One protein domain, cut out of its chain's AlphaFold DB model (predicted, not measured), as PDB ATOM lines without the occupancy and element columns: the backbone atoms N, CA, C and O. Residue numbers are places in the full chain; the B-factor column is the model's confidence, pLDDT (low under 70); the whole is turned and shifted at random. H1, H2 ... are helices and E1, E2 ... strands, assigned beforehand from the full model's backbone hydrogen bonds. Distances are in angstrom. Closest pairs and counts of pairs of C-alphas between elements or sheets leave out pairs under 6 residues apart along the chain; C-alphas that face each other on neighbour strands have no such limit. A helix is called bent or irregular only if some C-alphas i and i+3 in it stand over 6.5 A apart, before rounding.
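Overview. This is residues 65 to 214 of the 216 residues of an uncharacterized protein of Paenibacillus prosopidis (UniProt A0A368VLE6). A four-stranded mixed sheet forms the middle layer of three, with H1 and H4 covering one face and H5, with H6 beside it, on the other. H2 packs on H5, and H3 lies near H2 and H6; the long loop of residues 122 to 135 joins H2 to H3 far from the middle of the domain. The printed part has 150 residues with six named helices and four named strands, in the order E1 H1 E2 E3 H2 H3 H4 E4 H5 H6; the sheet runs E1 E2 E3 E4, and the class is mixed, helices and strands. The whole is compact, with a radius of gyration of the C-alphas of 14.7 A and spans of 42 by 34 by 27 A.

Along the chain. Find C-alpha 88 at (-48.574, 36.151, 17.101), where E2, residues 88 to 96, begins its 23.4 A. E3, residues 99 to 106, returns over 22.8 A. The edge strands are E1, residues 71 to 73, and E4, residues 173 to 177. Look for H1 at residues 75 to 84, 14.5 A, and H4 at residues 153 to 164, 16.5 A. H5, residues 180 to 196, begins at C-alpha 180 (-37.424, 41.721, 20.127) and is 23.8 A long. H6, residues 200 to 213, is 20.0 A long and ends at C-alpha 213 (-29.920, 40.810, 12.024); it is irregular, with C-alphas 201 and 204 7.4 A apart. H2 is residues 117 to 121 and H3 residues 136 to 141.

Arrangement. Start at the hairpin E2 and E3, antiparallel, where N 92 and O 103 are 3.0 A apart. E1 is antiparallel to E2, with N 95 to O 72 at 2.9 A; E4 is parallel to E3, with N 102 to O 175 at 2.8 A. E3, H2 H3 H4 and E4 make a strand-helix-strand unit, two parallel neighbour strands with helices between. H1 lies over E2 at a height over the sheet of 7.2 A, closest at the C-alphas of Ala 78 and Ala 91, 5.4 A. On the same face H4, height 7.7 A, touches H1 with residues 159 to 163 alone, closest at C-alphas 81 and 163, 6.2 A, at a steep tilt of 53 degrees. On the opposite face H5, height 8.5 A, runs across the strands, at 63 degrees to E3 on the local plane; its closest C-alphas to E3 are those of Phe 183 and Thr 103, 5.6 A. H5 and H6 are close but not clearly touching, C-alphas 182 and 213 being 7.3 A apart. Every O i to N i+4 pair is within hydrogen-bond range in H1 to H5, and 7 of 10 in H6.

Size, cuts and confidence. The farthest C-alphas, those of Lys 127 and Arg 154, are 43.5 A apart. The printed part has no cut; the links H2 to H3 and H3 to H4 are long. Mean pLDDT of the printed part is 79.9; look for values under 70 at residue 65, residues 113 to 141 and residues 146 to 150.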
ATOM      1  N   ASP A  65     -27.127  43.118  -0.308       64.94
ATOM      2  CA  ASP A  65     -28.562  43.013  -0.624       64.94
ATOM      3  C   ASP A  65     -29.424  43.825   0.362       64.94
ATOM      4  O   ASP A  65     -30.585  44.099   0.089       64.94
ATOM      5  N   HIS A  66     -28.854  44.254   1.490       70.44
ATOM      6  CA  HIS A  66     -29.451  45.074   2.536       70.44
ATOM      7  C   HIS A  66     -29.192  46.584   2.407       70.44
ATOM      8  O   HIS A  66     -29.335  47.283   3.408       70.44
ATOM      9  N   LEU A  67     -28.795  47.101   1.237       75.56
ATOM     10  CA  LEU A  67     -28.623  48.542   0.975       75.56
ATOM     11  C   LEU A  67     -29.795  49.136   0.168       75.56
ATOM     12  O   LEU A  67     -29.609  49.520  -0.993       75.56
ATOM     13  N   PRO A  68     -31.011  49.227   0.737       80.38
ATOM     14  CA  PRO A  68     -32.099  49.964   0.120       80.38
ATOM     15  C   PRO A  68     -31.767  51.449  -0.021       80.38
ATOM     16  O   PRO A  68     -30.898  51.986   0.675       80.38
ATOM     17  N   LYS A  69     -32.496  52.122  -0.914       83.62
ATOM     18  CA  LYS A  69     -32.467  53.590  -1.039       83.62
ATOM     19  C   LYS A  69     -33.667  54.229  -0.346       83.62
ATOM     20  O   LYS A  69     -33.612  55.395   0.030       83.62
ATOM     21  N   THR A  70     -34.730  53.457  -0.179       83.94
ATOM     22  CA  THR A  70     -36.008  53.833   0.402       83.94
ATOM     23  C   THR A  70     -36.590  52.632   1.132       83.94
ATOM     24  O   THR A  70     -36.302  51.475   0.819       83.94
ATOM     25  N   PHE A  71     -37.421  52.912   2.123       89.00
ATOM     26  CA  PHE A  71     -38.230  51.898   2.768       89.00
ATOM     27  C   PHE A  71     -39.526  52.511   3.274       89.00
ATOM     28  O   PHE A  71     -39.565  53.707   3.563       89.00
ATOM     29  N   ALA A  72     -40.565  51.690   3.369       91.38
ATOM     30  CA  ALA A  72     -41.879  52.089   3.855       91.38
ATOM     31  C   ALA A  72     -42.522  50.960   4.663       91.38
ATOM     32  O   ALA A  72     -42.253  49.775   4.415       91.38
ATOM     33  N   PHE A  73     -43.374  51.314   5.625       94.19
ATOM     34  CA  PHE A  73     -44.164  50.322   6.351       94.19
ATOM     35  C   PHE A  73     -45.428  49.917   5.596       94.19
ATOM     36  O   PHE A  73     -46.074  50.717   4.928       94.19
ATOM     37  N   HIS A  74     -45.788  48.646   5.771       95.06
ATOM     38  CA  HIS A  74     -46.962  48.022   5.165       95.06
ATOM     39  C   HIS A  74     -47.850  47.387   6.249       95.06
ATOM     40  O   HIS A  74     -47.825  46.162   6.441       95.06
ATOM     41  N   PRO A  75     -48.593  48.203   7.023       94.75
ATOM     42  CA  PRO A  75     -49.445  47.717   8.110       94.75
ATOM     43  C   PRO A  75     -50.517  46.729   7.631       94.75
ATOM     44  O   PRO A  75     -50.820  45.775   8.340       94.75
ATOM     45  N   GLU A  76     -51.016  46.871   6.404       95.81
ATOM     46  CA  GLU A  76     -52.009  45.978   5.802       95.81
ATOM     47  C   GLU A  76     -51.502  44.532   5.648       95.81
ATOM     48  O   GLU A  76     -52.255  43.564   5.825       95.81
ATOM     49  N   ILE A  77     -50.203  44.358   5.377       95.50
ATOM     50  CA  ILE A  77     -49.573  43.033   5.304       95.50
ATOM     51  C   ILE A  77     -49.409  42.468   6.717       95.50
ATOM     52  O   ILE A  77     -49.687  41.290   6.949       95.50
ATOM     53  N   ALA A  78     -49.001  43.303   7.676       95.62
ATOM     54  CA  ALA A  78     -48.873  42.897   9.073       95.62
ATOM     55  C   ALA A  78     -50.220  42.432   9.656       95.62
ATOM     56  O   ALA A  78     -50.285  41.369  10.271       95.62
ATOM     57  N   GLU A  79     -51.306  43.163   9.401       96.44
ATOM     58  CA  GLU A  79     -52.667  42.785   9.802       96.44
ATOM     59  C   GLU A  79     -53.101  41.453   9.179       96.44
ATOM     60  O   GLU A  79     -53.651  40.590   9.868       96.44
ATOM     61  N   SER A  80     -52.783  41.239   7.898       95.94
ATOM     62  CA  SER A  80     -53.068  39.978   7.201       95.94
ATOM     63  C   SER A  80     -52.331  38.788   7.828       95.94
ATOM     64  O   SER A  80     -52.894  37.694   7.927       95.94
ATOM     65  N   ILE A  81     -51.092  38.989   8.287       94.62
ATOM     66  CA  ILE A  81     -50.304  37.976   9.006       94.62
ATOM     67  C   ILE A  81     -50.934  37.682  10.372       94.62
ATOM     68  O   ILE A  81     -51.136  36.517  10.716       94.62
ATOM     69  N   LEU A  82     -51.288  38.715  11.140       95.88
ATOM     70  CA  LEU A  82     -51.908  38.550  12.460       95.88
ATOM     71  C   LEU A  82     -53.232  37.779  12.379       95.88
ATOM     72  O   LEU A  82     -53.490  36.907  13.206       95.88
ATOM     73  N   ALA A  83     -54.034  38.026  11.342       96.00
ATOM     74  CA  ALA A  83     -55.286  37.306  11.116       96.00
ATOM     75  C   ALA A  83     -55.093  35.799  10.842       96.00
ATOM     76  O   ALA A  83     -55.975  34.999  11.153       96.00
ATOM     77  N   GLN A  84     -53.955  35.399  10.265       95.19
ATOM     78  CA  GLN A  84     -53.662  34.004   9.898       95.19
ATOM     79  C   GLN A  84     -52.909  33.226  10.977       95.19
ATOM     80  O   GLN A  84     -52.930  31.992  10.976       95.19
ATOM     81  N   HIS A  85     -52.260  33.922  11.908       93.88
ATOM     82  CA  HIS A  85     -51.406  33.306  12.915       93.88
ATOM     83  C   HIS A  85     -51.851  33.701  14.332       93.88
ATOM     84  O   HIS A  85     -51.223  34.566  14.943       93.88
ATOM     85  N   PRO A  86     -52.868  33.022  14.912       88.44
ATOM     86  CA  PRO A  86     -53.442  33.337  16.233       88.44
ATOM     87  C   PRO A  86     -52.521  33.023  17.436       88.44
ATOM     88  O   PRO A  86     -53.004  32.817  18.541       88.44
ATOM     89  N   GLY A  87     -51.209  32.932  17.214       89.75
ATOM     90  CA  GLY A  87     -50.166  32.831  18.242       89.75
ATOM     91  C   GLY A  87     -49.154  33.981  18.172       89.75
ATOM     92  O   GLY A  87     -48.102  33.915  18.814       89.75
ATOM     93  N   ILE A  88     -49.412  34.976  17.319       93.12
ATOM     94  CA  ILE A  88     -48.574  36.151  17.101       93.12
ATOM     95  C   ILE A  88     -49.322  37.369  17.633       93.12
ATOM     96  O   ILE A  88     -50.379  37.735  17.132       93.12
ATOM     97  N   GLN A  89     -48.722  38.022  18.620       92.44
ATOM     98  CA  GLN A  89     -49.264  39.204  19.276       92.44
ATOM     99  C   GLN A  89     -49.130  40.451  18.403       92.44
ATOM    100  O   GLN A  89     -49.963  41.357  18.442       92.44
ATOM    101  N   SER A  90     -48.010  40.580  17.695       93.62
ATOM    102  CA  SER A  90     -47.687  41.790  16.940       93.62
ATOM    103  C   SER A  90     -46.741  41.483  15.792       93.62
ATOM    104  O   SER A  90     -45.877  40.615  15.909       93.62
ATOM    105  N   ALA A  91     -46.876  42.237  14.704       95.06
ATOM    106  CA  ALA A  91     -46.009  42.146  13.544       95.06
ATOM    107  C   ALA A  91     -45.730  43.540  12.972       95.06
ATOM    108  O   ALA A  91     -46.597  44.408  13.021       95.06
ATOM    109  N   TYR A  92     -44.536  43.734  12.411       96.12
ATOM    110  CA  TYR A  92     -44.230  44.875  11.543       96.12
ATOM    111  C   TYR A  92     -43.659  44.369  10.227       96.12
ATOM    112  O   TYR A  92     -42.808  43.478  10.219       96.12
ATOM    113  N   VAL A  93     -44.116  44.972   9.133       95.62
ATOM    114  CA  VAL A  93     -43.617  44.724   7.782       95.62
ATOM    115  C   VAL A  93     -43.064  46.028   7.239       95.62
ATOM    116  O   VAL A  93     -43.777  47.028   7.187       95.62
ATOM    117  N   LEU A  94     -41.801  45.991   6.837       94.75
ATOM    118  CA  LEU A  94     -41.105  47.078   6.166       94.75
ATOM    119  C   LEU A  94     -40.633  46.565   4.811       94.75
ATOM    120  O   LEU A  94     -39.936  45.549   4.743       94.75
ATOM    121  N   LEU A  95     -41.018  47.247   3.739       93.31
ATOM    122  CA  LEU A  95     -40.602  46.907   2.382       93.31
ATOM    123  C   LEU A  95     -39.602  47.925   1.859       93.31
ATOM    124  O   LEU A  95     -39.653  49.106   2.196       93.31
ATOM    125  N   THR A  96     -38.699  47.437   1.023       92.12
ATOM    126  CA  THR A  96     -37.754  48.231   0.242       92.12
ATOM    127  C   THR A  96     -37.978  47.973  -1.242       92.12
ATOM    128  O   THR A  96     -38.893  47.249  -1.628       92.12
ATOM    129  N   GLU A  97     -37.113  48.505  -2.102       88.62
ATOM    130  CA  GLU A  97     -37.210  48.291  -3.550       88.62
ATOM    131  C   GLU A  97     -37.013  46.830  -3.973       88.62
ATOM    132  O   GLU A  97     -37.346  46.465  -5.100       88.62
ATOM    133  N   ALA A  98     -36.417  46.003  -3.109       88.38
ATOM    134  CA  ALA A  98     -36.050  44.633  -3.449       88.38
ATOM    135  C   ALA A  98     -36.344  43.607  -2.349       88.38
ATOM    136  O   ALA A  98     -36.405  42.415  -2.658       88.38
ATOM    137  N   ASN A  99     -36.545  44.023  -1.096       91.25
ATOM    138  CA  ASN A  99     -36.670  43.106   0.034       91.25
ATOM    139  C   ASN A  99     -37.838  43.469   0.946       91.25
ATOM    140  O   ASN A  99     -38.179  44.637   1.116       91.25
ATOM    141  N   GLY A 100     -38.403  42.449   1.584       92.75
ATOM    142  CA  GLY A 100     -39.323  42.600   2.698       92.75
ATOM    143  C   GLY A 100     -38.656  42.196   4.005       92.75
ATOM    144  O   GLY A 100     -38.030  41.140   4.089       92.75
ATOM    145  N   TYR A 101     -38.821  43.021   5.029       94.31
ATOM    146  CA  TYR A 101     -38.364  42.770   6.387       94.31
ATOM    147  C   TYR A 101     -39.583  42.641   7.290       94.31
ATOM    148  O   TYR A 101     -40.334  43.592   7.499       94.31
ATOM    149  N   LEU A 102     -39.776  41.439   7.811       93.88
ATOM    150  CA  LEU A 102     -40.866  41.081   8.695       93.88
ATOM    151  C   LEU A 102     -40.312  40.805  10.088       93.88
ATOM    152  O   LEU A 102     -39.358  40.048  10.277       93.88
ATOM    153  N   THR A 103     -40.954  41.378  11.091       93.81
ATOM    154  CA  THR A 103     -40.722  41.012  12.482       93.81
ATOM    155  C   THR A 103     -42.018  40.607  13.147       93.81
ATOM    156  O   THR A 103     -43.073  41.156  12.834       93.81
ATOM    157  N   VAL A 104     -41.935  39.637  14.052       93.19
ATOM    158  CA  VAL A 104     -43.087  39.102  14.777       93.19
ATOM    159  C   VAL A 104     -42.767  38.923  16.253       93.19
ATOM    160  O   VAL A 104     -41.650  38.561  16.618       93.19
ATOM    161  N   ILE A 105     -43.769  39.136  17.099       91.44
ATOM    162  CA  ILE A 105     -43.714  38.840  18.529       91.44
ATOM    163  C   ILE A 105     -44.788  37.802  18.839       91.44
ATOM    164  O   ILE A 105     -45.962  38.069  18.590       91.44
ATOM    165  N   PRO A 106     -44.411  36.622  19.347       89.38
ATOM    166  CA  PRO A 106     -45.366  35.602  19.759       89.38
ATOM    167  C   PRO A 106     -46.150  36.019  21.007       89.38
ATOM    168  O   PRO A 106     -45.679  36.816  21.819       89.38
ATOM    169  N   ASP A 107     -47.330  35.433  21.190       86.44
ATOM    170  CA  ASP A 107     -48.170  35.694  22.359       86.44
ATOM    171  C   ASP A 107     -47.461  35.403  23.684       86.44
ATOM    172  O   ASP A 107     -46.585  34.538  23.792       86.44
ATOM    173  N   GLY A 108     -47.833  36.165  24.713       82.50
ATOM    174  CA  GLY A 108     -47.253  36.052  26.052       82.50
ATOM    175  C   GLY A 108     -45.815  36.570  26.171       82.50
ATOM    176  O   GLY A 108     -45.229  36.475  27.250       82.50
ATOM    177  N   HIS A 109     -45.243  37.140  25.106       80.00
ATOM    178  CA  HIS A 109     -43.907  37.722  25.133       80.00
ATOM    179  C   HIS A 109     -43.986  39.240  25.247       80.00
ATOM    180  O   HIS A 109     -44.652  39.913  24.473       80.00
ATOM    181  N   ASN A 110     -43.261  39.807  26.209       78.75
ATOM    182  CA  ASN A 110     -43.129  41.253  26.297       78.75
ATOM    183  C   ASN A 110     -41.962  41.704  25.399       78.75
ATOM    184  O   ASN A 110     -40.811  41.417  25.737       78.75
ATOM    185  N   PRO A 111     -42.208  42.439  24.298       71.94
ATOM    186  CA  PRO A 111     -41.130  42.893  23.424       71.94
ATOM    187  C   PRO A 111     -40.156  43.835  24.141       71.94
ATOM    188  O   PRO A 111     -38.992  43.904  23.766       71.94
ATOM    189  N   ASN A 112     -40.586  44.530  25.197       74.81
ATOM    190  CA  ASN A 112     -39.745  45.471  25.935       74.81
ATOM    191  C   ASN A 112     -38.885  44.796  27.015       74.81
ATOM    192  O   ASN A 112     -37.915  45.398  27.462       74.81
ATOM    193  N   SER A 113     -39.209  43.573  27.457       67.44
ATOM    194  CA  SER A 113     -38.481  42.933  28.571       67.44
ATOM    195  C   SER A 113     -37.097  42.417  28.176       67.44
ATOM    196  O   SER A 113     -36.242  42.243  29.039       67.44
ATOM    197  N   LYS A 114     -36.881  42.181  26.879       62.41
ATOM    198  CA  LYS A 114     -35.609  41.717  26.303       62.41
ATOM    199  C   LYS A 114     -34.966  42.738  25.365       62.41
ATOM    200  O   LYS A 114     -33.953  42.437  24.742       62.41
ATOM    201  N   ALA A 115     -35.566  43.921  25.252       63.16
ATOM    202  CA  ALA A 115     -35.003  45.020  24.490       63.16
ATOM    203  C   ALA A 115     -33.841  45.636  25.266       63.16
ATOM    204  O   ALA A 115     -33.965  45.861  26.476       63.16
ATOM    205  N   SER A 116     -32.739  45.973  24.602       62.47
ATOM    206  CA  SER A 116     -31.723  46.779  25.277       62.47
ATOM    207  C   SER A 116     -32.300  48.166  25.614       62.47
ATOM    208  O   SER A 116     -32.977  48.805  24.806       62.47
ATOM    209  N   GLN A 117     -32.059  48.634  26.843       60.59
ATOM    210  CA  GLN A 117     -32.565  49.926  27.340       60.59
ATOM    211  C   GLN A 117     -32.078  51.106  26.484       60.59
ATOM    212  O   GLN A 117     -32.777  52.110  26.359       60.59
ATOM    213  N   GLY A 118     -30.912  50.956  25.846       61.78
ATOM    214  CA  GLY A 118     -30.399  51.904  24.860       61.78
ATOM    215  C   GLY A 118     -31.370  52.115  23.697       61.78
ATOM    216  O   GLY A 118     -31.614  53.252  23.320       61.78
ATOM    217  N   ILE A 119     -32.019  51.061  23.198       61.34
ATOM    218  CA  ILE A 119     -32.978  51.153  22.083       61.34
ATOM    219  C   ILE A 119     -34.283  51.820  22.530       61.34
ATOM    220  O   ILE A 119     -34.851  52.627  21.802       61.34
ATOM    221  N   LEU A 120     -34.765  51.496  23.734       58.75
ATOM    222  CA  LEU A 120     -36.049  52.001  24.236       58.75
ATOM    223  C   LEU A 120     -36.016  53.495  24.591       58.75
ATOM    224  O   LEU A 120     -37.029  54.176  24.443       58.75
ATOM    225  N   ASN A 121     -34.870  53.997  25.058       57.06
ATOM    226  CA  ASN A 121     -34.740  55.367  25.558       57.06
ATOM    227  C   ASN A 121     -34.279  56.376  24.492       57.06
ATOM    228  O   ASN A 121     -34.352  57.584  24.726       57.06
ATOM    229  N   HIS A 122     -33.851  55.920  23.313       55.03
ATOM    230  CA  HIS A 122     -33.412  56.804  22.236       55.03
ATOM    231  C   HIS A 122     -34.589  57.238  21.355       55.03
ATOM    232  O   HIS A 122     -34.871  56.659  20.310       55.03
ATOM    233  N   ARG A 123     -35.269  58.321  21.750       50.09
ATOM    234  CA  ARG A 123     -35.999  59.157  20.785       50.09
ATOM    235  C   ARG A 123     -34.984  60.033  20.068       50.09
ATOM    236  O   ARG A 123     -34.339  60.854  20.712       50.09
ATOM    237  N   VAL A 124     -34.875  59.906  18.750       50.91
ATOM    238  CA  VAL A 124     -34.022  60.786  17.943       50.91
ATOM    239  C   VAL A 124     -34.631  62.188  17.918       50.91
ATOM    240  O   VAL A 124     -35.459  62.546  17.082       50.91
ATOM    241  N   ASN A 125     -34.245  63.017  18.880       42.06
ATOM    242  CA  ASN A 125     -34.480  64.452  18.857       42.06
ATOM    243  C   ASN A 125     -33.703  65.076  17.684       42.06
ATOM    244  O   ASN A 125     -32.623  64.625  17.325       42.06
ATOM    245  N   LYS A 126     -34.251  66.134  17.068       43.16
ATOM    246  CA  LYS A 126     -33.703  66.784  15.855       43.16
ATOM    247  C   LYS A 126     -32.249  67.284  16.008       43.16
ATOM    248  O   LYS A 126     -31.583  67.493  15.009       43.16
ATOM    249  N   LYS A 127     -31.767  67.447  17.249       43.91
ATOM    250  CA  LYS A 127     -30.374  67.785  17.613       43.91
ATOM    251  C   LYS A 127     -29.428  66.570  17.689       43.91
ATOM    252  O   LYS A 127     -28.228  66.748  17.793       43.91
ATOM    253  N   THR A 128     -29.991  65.370  17.676       43.50
ATOM    254  CA  THR A 128     -29.339  64.067  17.891       43.50
ATOM    255  C   THR A 128     -29.480  63.177  16.658       43.50
ATOM    256  O   THR A 128     -28.920  62.095  16.627       43.50
ATOM    257  N   ALA A 129     -30.201  63.626  15.624       41.94
ATOM    258  CA  ALA A 129     -30.135  63.030  14.291       41.94
ATOM    259  C   ALA A 129     -28.682  62.985  13.788       41.94
ATOM    260  O   ALA A 129     -28.263  61.978  13.227       41.94
ATOM    261  N   ASP A 130     -27.911  64.029  14.104       41.16
ATOM    262  CA  ASP A 130     -26.480  64.111  13.813       41.16
ATOM    263  C   ASP A 130     -25.653  63.145  14.694       41.16
ATOM    264  O   ASP A 130     -24.709  62.538  14.206       41.16
ATOM    265  N   ASN A 131     -26.061  62.898  15.948       41.50
ATOM    266  CA  ASN A 131     -25.346  62.009  16.887       41.50
ATOM    267  C   ASN A 131     -25.773  60.528  16.798       41.50
ATOM    268  O   ASN A 131     -25.110  59.651  17.341       41.50
ATOM    269  N   PHE A 132     -26.880  60.211  16.126       45.19
ATOM    270  CA  PHE A 132     -27.338  58.833  15.906       45.19
ATOM    271  C   PHE A 132     -26.449  58.076  14.912       45.19
ATOM    272  O   PHE A 132     -26.389  56.847  14.931       45.19
ATOM    273  N   LEU A 133     -25.735  58.825  14.067       47.91
ATOM    274  CA  LEU A 133     -24.698  58.310  13.180       47.91
ATOM    275  C   LEU A 133     -23.446  57.828  13.942       47.91
ATOM    276  O   LEU A 133     -22.634  57.127  13.343       47.91
ATOM    277  N   GLU A 134     -23.286  58.156  15.233       43.00
ATOM    278  CA  GLU A 134     -21.984  58.083  15.915       43.00
ATOM    279  C   GLU A 134     -21.825  57.005  16.994       43.00
ATOM    280  O   GLU A 134     -20.705  56.818  17.458       43.00
ATOM    281  N   GLU A 135     -22.855  56.227  17.358       55.00
ATOM    282  CA  GLU A 135     -22.683  55.144  18.351       55.00
ATOM    283  C   GLU A 135     -22.872  53.727  17.771       55.00
ATOM    284  O   GLU A 135     -23.765  52.976  18.184       55.00
ATOM    285  N   PRO A 136     -21.988  53.282  16.849       54.31
ATOM    286  CA  PRO A 136     -21.927  51.886  16.420       54.31
ATOM    287  C   PRO A 136     -21.663  50.927  17.594       54.31
ATOM    288  O   PRO A 136     -21.956  49.735  17.487       54.31
ATOM    289  N   GLU A 137     -21.160  51.431  18.726       57.59
ATOM    290  CA  GLU A 137     -20.962  50.666  19.958       57.59
ATOM    291  C   GLU A 137     -22.261  50.068  20.505       57.59
ATOM    292  O   GLU A 137     -22.272  48.889  20.857       57.59
ATOM    293  N   MET A 138     -23.375  50.807  20.492       60.12
ATOM    294  CA  MET A 138     -24.662  50.267  20.943       60.12
ATOM    295  C   MET A 138     -25.154  49.145  20.029       60.12
ATOM    296  O   MET A 138     -25.650  48.123  20.499       60.12
ATOM    297  N   ILE A 139     -24.963  49.294  18.716       65.19
ATOM    298  CA  ILE A 139     -25.316  48.251  17.751       65.19
ATOM    299  C   ILE A 139     -24.417  47.014  17.965       65.19
ATOM    300  O   ILE A 139     -24.867  45.888  17.776       65.19
ATOM    301  N   ASN A 140     -23.160  47.175  18.398       67.81
ATOM    302  CA  ASN A 140     -22.238  46.064  18.695       67.81
ATOM    303  C   ASN A 140     -22.573  45.287  19.973       67.81
ATOM    304  O   ASN A 140     -22.211  44.119  20.072       67.81
ATOM    305  N   GLN A 141     -23.254  45.910  20.932       67.38
ATOM    306  CA  GLN A 141     -23.532  45.316  22.244       67.38
ATOM    307  C   GLN A 141     -24.882  44.588  22.318       67.38
ATOM    308  O   GLN A 141     -25.212  43.982  23.337       67.38
ATOM    309  N   VAL A 142     -25.682  44.660  21.255       71.44
ATOM    310  CA  VAL A 142     -27.015  44.061  21.193       71.44
ATOM    311  C   VAL A 142     -26.950  42.697  20.519       71.44
ATOM    312  O   VAL A 142     -26.328  42.526  19.474       71.44
ATOM    313  N   ASP A 143     -27.640  41.722  21.103       75.94
ATOM    314  CA  ASP A 143     -27.882  40.443  20.450       75.94
ATOM    315  C   ASP A 143     -29.018  40.583  19.427       75.94
ATOM    316  O   ASP A 143     -30.204  40.702  19.767       75.94
ATOM    317  N   TRP A 144     -28.620  40.602  18.158       74.56
ATOM    318  CA  TRP A 144     -29.491  40.743  16.991       74.56
ATOM    319  C   TRP A 144     -29.920  39.415  16.383       74.56
ATOM    320  O   TRP A 144     -30.894  39.367  15.631       74.56
ATOM    321  N   ILE A 145     -29.175  38.355  16.686       72.50
ATOM    322  CA  ILE A 145     -29.289  37.063  16.012       72.50
ATOM    323  C   ILE A 145     -30.222  36.150  16.802       72.50
ATOM    324  O   ILE A 145     -30.967  35.372  16.201       72.50
ATOM    325  N   SER A 146     -30.241  36.247  18.137       69.38
ATOM    326  CA  SER A 146     -31.104  35.372  18.925       69.38
ATOM    327  C   SER A 146     -32.583  35.637  18.654       69.38
ATOM    328  O   SER A 146     -33.102  36.747  18.774       69.38
ATOM    329  N   GLN A 147     -33.312  34.582  18.311       63.59
ATOM    330  CA  GLN A 147     -34.764  34.633  18.197       63.59
ATOM    331  C   GLN A 147     -35.361  34.564  19.602       63.59
ATOM    332  O   GLN A 147     -35.779  33.505  20.066       63.59
ATOM    333  N   SER A 148     -35.367  35.673  20.340       53.56
ATOM    334  CA  SER A 148     -35.708  35.620  21.768       53.56
ATOM    335  C   SER A 148     -37.215  35.555  22.088       53.56
ATOM    336  O   SER A 148     -37.645  35.918  23.187       53.56
ATOM    337  N   GLY A 149     -37.998  34.968  21.177       55.84
ATOM    338  CA  GLY A 149     -39.420  34.646  21.329       55.84
ATOM    339  C   GLY A 149     -39.761  33.149  21.377       55.84
ATOM    340  O   GLY A 149     -40.935  32.814  21.304       55.84
ATOM    341  N   ASN A 150     -38.780  32.234  21.439       66.81
ATOM    342  CA  ASN A 150     -39.021  30.776  21.417       66.81
ATOM    343  C   ASN A 150     -39.880  30.287  20.226       66.81
ATOM    344  O   ASN A 150     -40.449  29.197  20.283       66.81
ATOM    345  N   LEU A 151     -39.995  31.071  19.147       75.12
ATOM    346  CA  LEU A 151     -40.723  30.651  17.956       75.12
ATOM    347  C   LEU A 151     -39.888  29.605  17.217       75.12
ATOM    348  O   LEU A 151     -38.758  29.905  16.833       75.12
ATOM    349  N   PRO A 152     -40.415  28.391  16.985       82.12
ATOM    350  CA  PRO A 152     -39.707  27.402  16.193       82.12
ATOM    351  C   PRO A 152     -39.466  27.922  14.777       82.12
ATOM    352  O   PRO A 152     -40.352  28.535  14.179       82.12
ATOM    353  N   THR A 153     -38.320  27.573  14.199       80.88
ATOM    354  CA  THR A 153     -37.946  27.921  12.822       80.88
ATOM    355  C   THR A 153     -39.060  27.639  11.811       80.88
ATOM    356  O   THR A 153     -39.403  28.505  11.013       80.88
ATOM    357  N   ARG A 154     -39.723  26.476  11.917       82.56
ATOM    358  CA  ARG A 154     -40.840  26.105  11.027       82.56
ATOM    359  C   ARG A 154     -41.996  27.112  11.060       82.56
ATOM    360  O   ARG A 154     -42.704  27.270  10.069       82.56
ATOM    361  N   SER A 155     -42.237  27.730  12.218       87.00
ATOM    362  CA  SER A 155     -43.313  28.703  12.399       87.00
ATOM    363  C   SER A 155     -42.948  30.010  11.709       87.00
ATOM    364  O   SER A 155     -43.791  30.582  11.030       87.00
ATOM    365  N   LEU A 156     -41.685  30.438  11.807       85.69
ATOM    366  CA  LEU A 156     -41.190  31.607  11.078       85.69
ATOM    367  C   LEU A 156     -41.215  31.388   9.565       85.69
ATOM    368  O   LEU A 156     -41.645  32.270   8.828       85.69
ATOM    369  N   GLU A 157     -40.842  30.202   9.090       84.81
ATOM    370  CA  GLU A 157     -40.959  29.861   7.669       84.81
ATOM    371  C   GLU A 157     -42.412  29.868   7.187       84.81
ATOM    372  O   GLU A 157     -42.695  30.359   6.095       84.81
ATOM    373  N   ALA A 158     -43.342  29.331   7.985       87.31
ATOM    374  CA  ALA A 158     -44.765  29.362   7.658       87.31
ATOM    375  C   ALA A 158     -45.276  30.800   7.543       87.31
ATOM    376  O   ALA A 158     -45.844  31.154   6.513       87.31
ATOM    377  N   ILE A 159     -44.964  31.635   8.534       89.62
ATOM    378  CA  ILE A 159     -45.306  33.059   8.528       89.62
ATOM    379  C   ILE A 159     -44.692  33.767   7.313       89.62
ATOM    380  O   ILE A 159     -45.375  34.527   6.637       89.62
ATOM    381  N   GLY A 160     -43.420  33.506   6.997       88.62
ATOM    382  CA  GLY A 160     -42.747  34.097   5.838       88.62
ATOM    383  C   GLY A 160     -43.402  33.710   4.509       88.62
ATOM    384  O   GLY A 160     -43.582  34.566   3.641       88.62
ATOM    385  N   ARG A 161     -43.819  32.446   4.354       88.06
ATOM    386  CA  ARG A 161     -44.568  31.984   3.170       88.06
ATOM    387  C   ARG A 161     -45.942  32.634   3.065       88.06
ATOM    388  O   ARG A 161     -46.360  32.978   1.963       88.06
ATOM    389  N   ASP A 162     -46.643  32.784   4.182       90.75
ATOM    390  CA  ASP A 162     -47.963  33.411   4.193       90.75
ATOM    391  C   ASP A 162     -47.858  34.914   3.917       90.75
ATOM    392  O   ASP A 162     -48.607  35.431   3.091       90.75
ATOM    393  N   ALA A 163     -46.846  35.586   4.471       89.88
ATOM    394  CA  ALA A 163     -46.517  36.976   4.161       89.88
ATOM    395  C   ALA A 163     -46.209  37.180   2.668       89.88
ATOM    396  O   ALA A 163     -46.682  38.149   2.075       89.88
ATOM    397  N   ALA A 164     -45.483  36.249   2.035       90.69
ATOM    398  CA  ALA A 164     -45.121  36.322   0.617       90.69
ATOM    399  C   ALA A 164     -46.327  36.462  -0.324       90.69
ATOM    400  O   ALA A 164     -46.206  37.077  -1.380       90.69
ATOM    401  N   LYS A 165     -47.496  35.938   0.066       93.00
ATOM    402  CA  LYS A 165     -48.739  36.032  -0.719       93.00
ATOM    403  C   LYS A 165     -49.251  37.468  -0.864       93.00
ATOM    404  O   LYS A 165     -50.012  37.740  -1.786       93.00
ATOM    405  N   TYR A 166     -48.850  38.356   0.043       93.25
ATOM    406  CA  TYR A 166     -49.261  39.761   0.086       93.25
ATOM    407  C   TYR A 166     -48.161  40.711  -0.395       93.25
ATOM    408  O   TYR A 166     -48.413  41.902  -0.564       93.25
ATOM    409  N   MET A 167     -46.943  40.205  -0.612       89.75
ATOM    410  CA  MET A 167     -45.826  41.029  -1.057       89.75
ATOM    411  C   MET A 167     -45.982  41.417  -2.534       89.75
ATOM    412  O   MET A 167     -46.387  40.588  -3.355       89.75
ATOM    413  N   PRO A 168     -45.598  42.644  -2.920       91.44
ATOM    414  CA  PRO A 168     -45.483  43.020  -4.322       91.44
ATOM    415  C   PRO A 168     -44.515  42.111  -5.093       91.44
ATOM    416  O   PRO A 168     -43.473  41.714  -4.577       91.44
ATOM    417  N   ALA A 169     -44.793  41.866  -6.376       88.31
ATOM    418  CA  ALA A 169     -43.998  40.958  -7.214       88.31
ATOM    419  C   ALA A 169     -42.524  41.376  -7.415       88.31
ATOM    420  O   ALA A 169     -41.707  40.554  -7.824       88.31
ATOM    421  N   HIS A 170     -42.173  42.641  -7.158       85.50
ATOM    422  CA  HIS A 170     -40.790  43.121  -7.247       85.50
ATOM    423  C   HIS A 170     -39.940  42.750  -6.020       85.50
ATOM    424  O   HIS A 170     -38.713  42.831  -6.087       85.50
ATOM    425  N   ILE A 171     -40.569  42.325  -4.918       88.62
ATOM    426  CA  ILE A 171     -39.871  41.885  -3.712       88.62
ATOM    427  C   ILE A 171     -39.249  40.511  -3.966       88.62
ATOM    428  O   ILE A 171     -39.937  39.516  -4.192       88.62
ATOM    429  N   LYS A 172     -37.918  40.459  -3.926       87.19
ATOM    430  CA  LYS A 172     -37.111  39.277  -4.248       87.19
ATOM    431  C   LYS A 172     -36.757  38.435  -3.038       87.19
ATOM    432  O   LYS A 172     -36.347  37.295  -3.220       87.19
ATOM    433  N   ARG A 173     -36.799  38.984  -1.827       88.25
ATOM    434  CA  ARG A 173     -36.420  38.260  -0.606       88.25
ATOM    435  C   ARG A 173     -37.275  38.717   0.554       88.25
ATOM    436  O   ARG A 173     -37.594  39.899   0.658       88.25
ATOM    437  N   ILE A 174     -37.616  37.775   1.424       88.56
ATOM    438  CA  ILE A 174     -38.311  38.058   2.676       88.56
ATOM    439  C   ILE A 174     -37.415  37.603   3.817       88.56
ATOM    440  O   ILE A 174     -37.042  36.431   3.908       88.56
ATOM    441  N   TYR A 175     -37.084  38.552   4.677       91.50
ATOM    442  CA  TYR A 175     -36.316  38.356   5.891       91.50
ATOM    443  C   TYR A 175     -37.274  38.391   7.070       91.50
ATOM    444  O   TYR A 175     -38.040  39.342   7.212       91.50
ATOM    445  N   ILE A 176     -37.245  37.359   7.911       91.44
ATOM    446  CA  ILE A 176     -38.125  37.262   9.075       91.44
ATOM    447  C   ILE A 176     -37.322  37.123  10.366       91.44
ATOM    448  O   ILE A 176     -36.408  36.305  10.454       91.44
ATOM    449  N   SER A 177     -37.679  37.901  11.390       89.12
ATOM    450  CA  SER A 177     -37.047  37.817  12.707       89.12
ATOM    451  C   SER A 177     -38.044  37.954  13.858       89.12
ATOM    452  O   SER A 177     -38.829  38.898  13.925       89.12
ATOM    453  N   ALA A 178     -37.962  37.027  14.814       90.25
ATOM    454  CA  ALA A 178     -38.640  37.116  16.109       90.25
ATOM    455  C   ALA A 178     -37.747  37.713  17.211       90.25
ATOM    456  O   ALA A 178     -37.996  37.515  18.402       90.25
ATOM    457  N   ASN A 179     -36.663  38.395  16.831       86.69
ATOM    458  CA  ASN A 179     -35.810  39.091  17.778       86.69
ATOM    459  C   ASN A 179     -36.517  40.384  18.259       86.69
ATOM    460  O   ASN A 179     -36.826  41.254  17.442       86.69
ATOM    461  N   PRO A 180     -36.757  40.556  19.569       84.75
ATOM    462  CA  PRO A 180     -37.424  41.721  20.127       84.75
ATOM    463  C   PRO A 180     -36.599  43.003  20.017       84.75
ATOM    464  O   PRO A 180     -37.196  44.069  19.933       84.75
ATOM    465  N   ASN A 181     -35.262  42.959  19.962       84.56
ATOM    466  CA  ASN A 181     -34.483  44.164  19.650       84.56
ATOM    467  C   ASN A 181     -34.841  44.661  18.250       84.56
ATOM    468  O   ASN A 181     -35.238  45.815  18.098       84.56
ATOM    469  N   PHE A 182     -34.807  43.775  17.249       88.50
ATOM    470  CA  PHE A 182     -35.201  44.132  15.885       88.50
ATOM    471  C   PHE A 182     -36.665  44.592  15.802       88.50
ATOM    472  O   PHE A 182     -36.951  45.610  15.172       88.50
ATOM    473  N   PHE A 183     -37.575  43.917  16.512       90.12
ATOM    474  CA  PHE A 183     -38.971  44.344  16.613       90.12
ATOM    475  C   PHE A 183     -39.112  45.772  17.143       90.12
ATOM    476  O   PHE A 183     -39.841  46.581  16.573       90.12
ATOM    477  N   ASN A 184     -38.412  46.103  18.230       87.06
ATOM    478  CA  ASN A 184     -38.491  47.436  18.822       87.06
ATOM    479  C   ASN A 184     -37.893  48.512  17.916       87.06
ATOM    480  O   ASN A 184     -38.408  49.628  17.916       87.06
ATOM    481  N   TYR A 185     -36.875  48.178  17.121       87.56
ATOM    482  CA  TYR A 185     -36.353  49.079  16.093       87.56
ATOM    483  C   TYR A 185     -37.367  49.347  14.984       87.56
ATOM    484  O   TYR A 185     -37.606  50.504  14.649       87.56
ATOM    485  N   LEU A 186     -38.021  48.309  14.456       90.81
ATOM    486  CA  LEU A 186     -39.064  48.510  13.448       90.81
ATOM    487  C   LEU A 186     -40.269  49.265  14.020       90.81
ATOM    488  O   LEU A 186     -40.773  50.176  13.372       90.81
ATOM    489  N   ARG A 187     -40.663  48.991  15.269       90.31
ATOM    490  CA  ARG A 187     -41.677  49.787  15.975       90.31
ATOM    491  C   ARG A 187     -41.269  51.256  16.103       90.31
ATOM    492  O   ARG A 187     -42.108  52.137  15.949       90.31
ATOM    493  N   PHE A 188     -40.004  51.529  16.425       87.00
ATOM    494  CA  PHE A 188     -39.488  52.894  16.507       87.00
ATOM    495  C   PHE A 188     -39.604  53.606  15.154       87.00
ATOM    496  O   PHE A 188     -40.191  54.684  15.097       87.00
ATOM    497  N   TYR A 189     -39.138  52.985  14.069       88.12
ATOM    498  CA  TYR A 189     -39.246  53.569  12.731       88.12
ATOM    499  C   TYR A 189     -40.694  53.762  12.278       88.12
ATOM    500  O   TYR A 189     -40.995  54.806  11.713       88.12
ATOM    501  N   ALA A 190     -41.599  52.830  12.587       89.44
ATOM    502  CA  ALA A 190     -43.021  52.983  12.277       89.44
ATOM    503  C   ALA A 190     -43.621  54.219  12.973       89.44
ATOM    504  O   ALA A 190     -44.356  54.991  12.362       89.44
ATOM    505  N   ASN A 191     -43.261  54.455  14.240       86.31
ATOM    506  CA  ASN A 191     -43.689  55.658  14.957       86.31
ATOM    507  C   ASN A 191     -43.091  56.937  14.345       86.31
ATOM    508  O   ASN A 191     -43.780  57.950  14.243       86.31
ATOM    509  N   GLU A 192     -41.817  56.914  13.946       83.31
ATOM    510  CA  GLU A 192     -41.172  58.068  13.307       83.31
ATOM    511  C   GLU A 192     -41.780  58.379  11.933       83.31
ATOM    512  O   GLU A 192     -41.963  59.552  11.611       83.31
ATOM    513  N   GLU A 193     -42.162  57.360  11.160       87.00
ATOM    514  CA  GLU A 193     -42.844  57.517   9.871       87.00
ATOM    515  C   GLU A 193     -44.201  58.200  10.055       87.00
ATOM    516  O   GLU A 193     -44.509  59.166   9.365       87.00
ATOM    517  N   GLN A 194     -44.982  57.776  11.052       85.38
ATOM    518  CA  GLN A 194     -46.272  58.400  11.362       85.38
ATOM    519  C   GLN A 194     -46.137  59.872  11.773       85.38
ATOM    520  O   GLN A 194     -47.010  60.685  11.470       85.38
ATOM    521  N   VAL A 195     -45.060  60.222  12.483       82.69
ATOM    522  CA  VAL A 195     -44.839  61.586  12.985       82.69
ATOM    523  C   VAL A 195     -44.218  62.499  11.925       82.69
ATOM    524  O   VAL A 195     -44.540  63.687  11.887       82.69
ATOM    525  N   ARG A 196     -43.299  61.986  11.099       81.50
ATOM    526  CA  ARG A 196     -42.458  62.799  10.199       81.50
ATOM    527  C   ARG A 196     -42.666  62.526   8.715       81.50
ATOM    528  O   ARG A 196     -42.296  63.372   7.906       81.50
ATOM    529  N   GLY A 197     -43.209  61.371   8.350       81.75
ATOM    530  CA  GLY A 197     -43.397  60.907   6.974       81.75
ATOM    531  C   GLY A 197     -42.123  60.404   6.290       81.75
ATOM    532  O   GLY A 197     -42.163  59.377   5.627       81.75
ATOM    533  N   ASP A 198     -40.993  61.099   6.449       81.88
ATOM    534  CA  ASP A 198     -39.725  60.740   5.804       81.88
ATOM    535  C   ASP A 198     -38.762  60.012   6.759       81.88
ATOM    536  O   ASP A 198     -38.412  60.518   7.830       81.88
ATOM    537  N   LEU A 199     -38.302  58.833   6.333       83.25
ATOM    538  CA  LEU A 199     -37.359  57.978   7.057       83.25
ATOM    539  C   LEU A 199     -35.948  57.976   6.453       83.25
ATOM    540  O   LEU A 199     -35.078  57.250   6.939       83.25
ATOM    541  N   SER A 200     -35.679  58.802   5.437       83.38
ATOM    542  CA  SER A 200     -34.388  58.846   4.729       83.38
ATOM    543  C   SER A 200     -33.195  59.047   5.673       83.38
ATOM    544  O   SER A 200     -32.134  58.458   5.474       83.38
ATOM    545  N   MET A 201     -33.374  59.814   6.756       79.94
ATOM    546  CA  MET A 201     -32.341  60.027   7.783       79.94
ATOM    547  C   MET A 201     -31.951  58.757   8.561       79.94
ATOM    548  O   MET A 201     -30.874  58.702   9.148       79.94
ATOM    549  N   TYR A 202     -32.807  57.735   8.564       82.25
ATOM    550  CA  TYR A 202     -32.589  56.470   9.262       82.25
ATOM    551  C   TYR A 202     -32.008  55.377   8.359       82.25
ATOM    552  O   TYR A 202     -31.653  54.310   8.852       82.25
ATOM    553  N   LEU A 203     -31.860  55.633   7.054       82.62
ATOM    554  CA  LEU A 203     -31.451  54.630   6.069       82.62
ATOM    555  C   LEU A 203     -30.096  53.993   6.388       82.62
ATOM    556  O   LEU A 203     -29.968  52.773   6.388       82.62
ATOM    557  N   ASN A 204     -29.090  54.807   6.723       81.06
ATOM    558  CA  ASN A 204     -27.769  54.282   7.066       81.06
ATOM    559  C   ASN A 204     -27.831  53.354   8.288       81.06
ATOM    560  O   ASN A 204     -27.253  52.268   8.278       81.06
ATOM    561  N   GLN A 205     -28.580  53.743   9.325       80.81
ATOM    562  CA  GLN A 205     -28.708  52.897  10.506       80.81
ATOM    563  C   GLN A 205     -29.512  51.631  10.211       80.81
ATOM    564  O   GLN A 205     -29.112  50.548  10.638       80.81
ATOM    565  N   PHE A 206     -30.614  51.746   9.468       87.06
ATOM    566  CA  PHE A 206     -31.382  50.594   9.021       87.06
ATOM    567  C   PHE A 206     -30.452  49.571   8.364       87.06
ATOM    568  O   PHE A 206     -30.373  48.446   8.853       87.06
ATOM    569  N   ASN A 207     -29.653  49.994   7.380       85.06
ATOM    570  CA  ASN A 207     -28.704  49.146   6.651       85.06
ATOM    571  C   ASN A 207     -27.693  48.453   7.579       85.06
ATOM    572  O   ASN A 207     -27.422  47.259   7.439       85.06
ATOM    573  N   MET A 208     -27.162  49.182   8.565       82.62
ATOM    574  CA  MET A 208     -26.253  48.612   9.565       82.62
ATOM    575  C   MET A 208     -26.929  47.555  10.445       82.62
ATOM    576  O   MET A 208     -26.303  46.549  10.781       82.62
ATOM    577  N   ILE A 209     -28.184  47.781  10.837       84.75
ATOM    578  CA  ILE A 209     -28.949  46.853  11.674       84.75
ATOM    579  C   ILE A 209     -29.333  45.614  10.872       84.75
ATOM    580  O   ILE A 209     -29.077  44.502  11.332       84.75
ATOM    581  N   VAL A 210     -29.898  45.768   9.669       87.50
ATOM    582  CA  VAL A 210     -30.301  44.605   8.866       87.50
ATOM    583  C   VAL A 210     -29.110  43.746   8.460       87.50
ATOM    584  O   VAL A 210     -29.243  42.530   8.503       87.50
ATOM    585  N   GLY A 211     -27.931  44.326   8.211       83.38
ATOM    586  CA  GLY A 211     -26.708  43.544   7.978       83.38
ATOM    587  C   GLY A 211     -26.246  42.705   9.182       83.38
ATOM    588  O   GLY A 211     -25.472  41.768   9.013       83.38
ATOM    589  N   ARG A 212     -26.716  43.009  10.400       83.12
ATOM    590  CA  ARG A 212     -26.412  42.241  11.625       83.12
ATOM    591  C   ARG A 212     -27.512  41.277  12.021       83.12
ATOM    592  O   ARG A 212     -27.229  40.207  12.548       83.12
ATOM    593  N   VAL A 213     -28.760  41.676  11.804       83.19
ATOM    594  CA  VAL A 213     -29.920  40.810  12.024       83.19
ATOM    595  C   VAL A 213     -29.954  39.714  10.965       83.19
ATOM    596  O   VAL A 213     -30.367  38.607  11.284       83.19
ATOM    597  N   PHE A 214     -29.485  40.001   9.749       84.38
ATOM    598  CA  PHE A 214     -29.476  39.089   8.609       84.38
ATOM    599  C   PHE A 214     -28.096  39.016   7.911       84.38
ATOM    600  O   PHE A 214     -28.007  39.398   6.744       84.38
TER     601      PHE A 214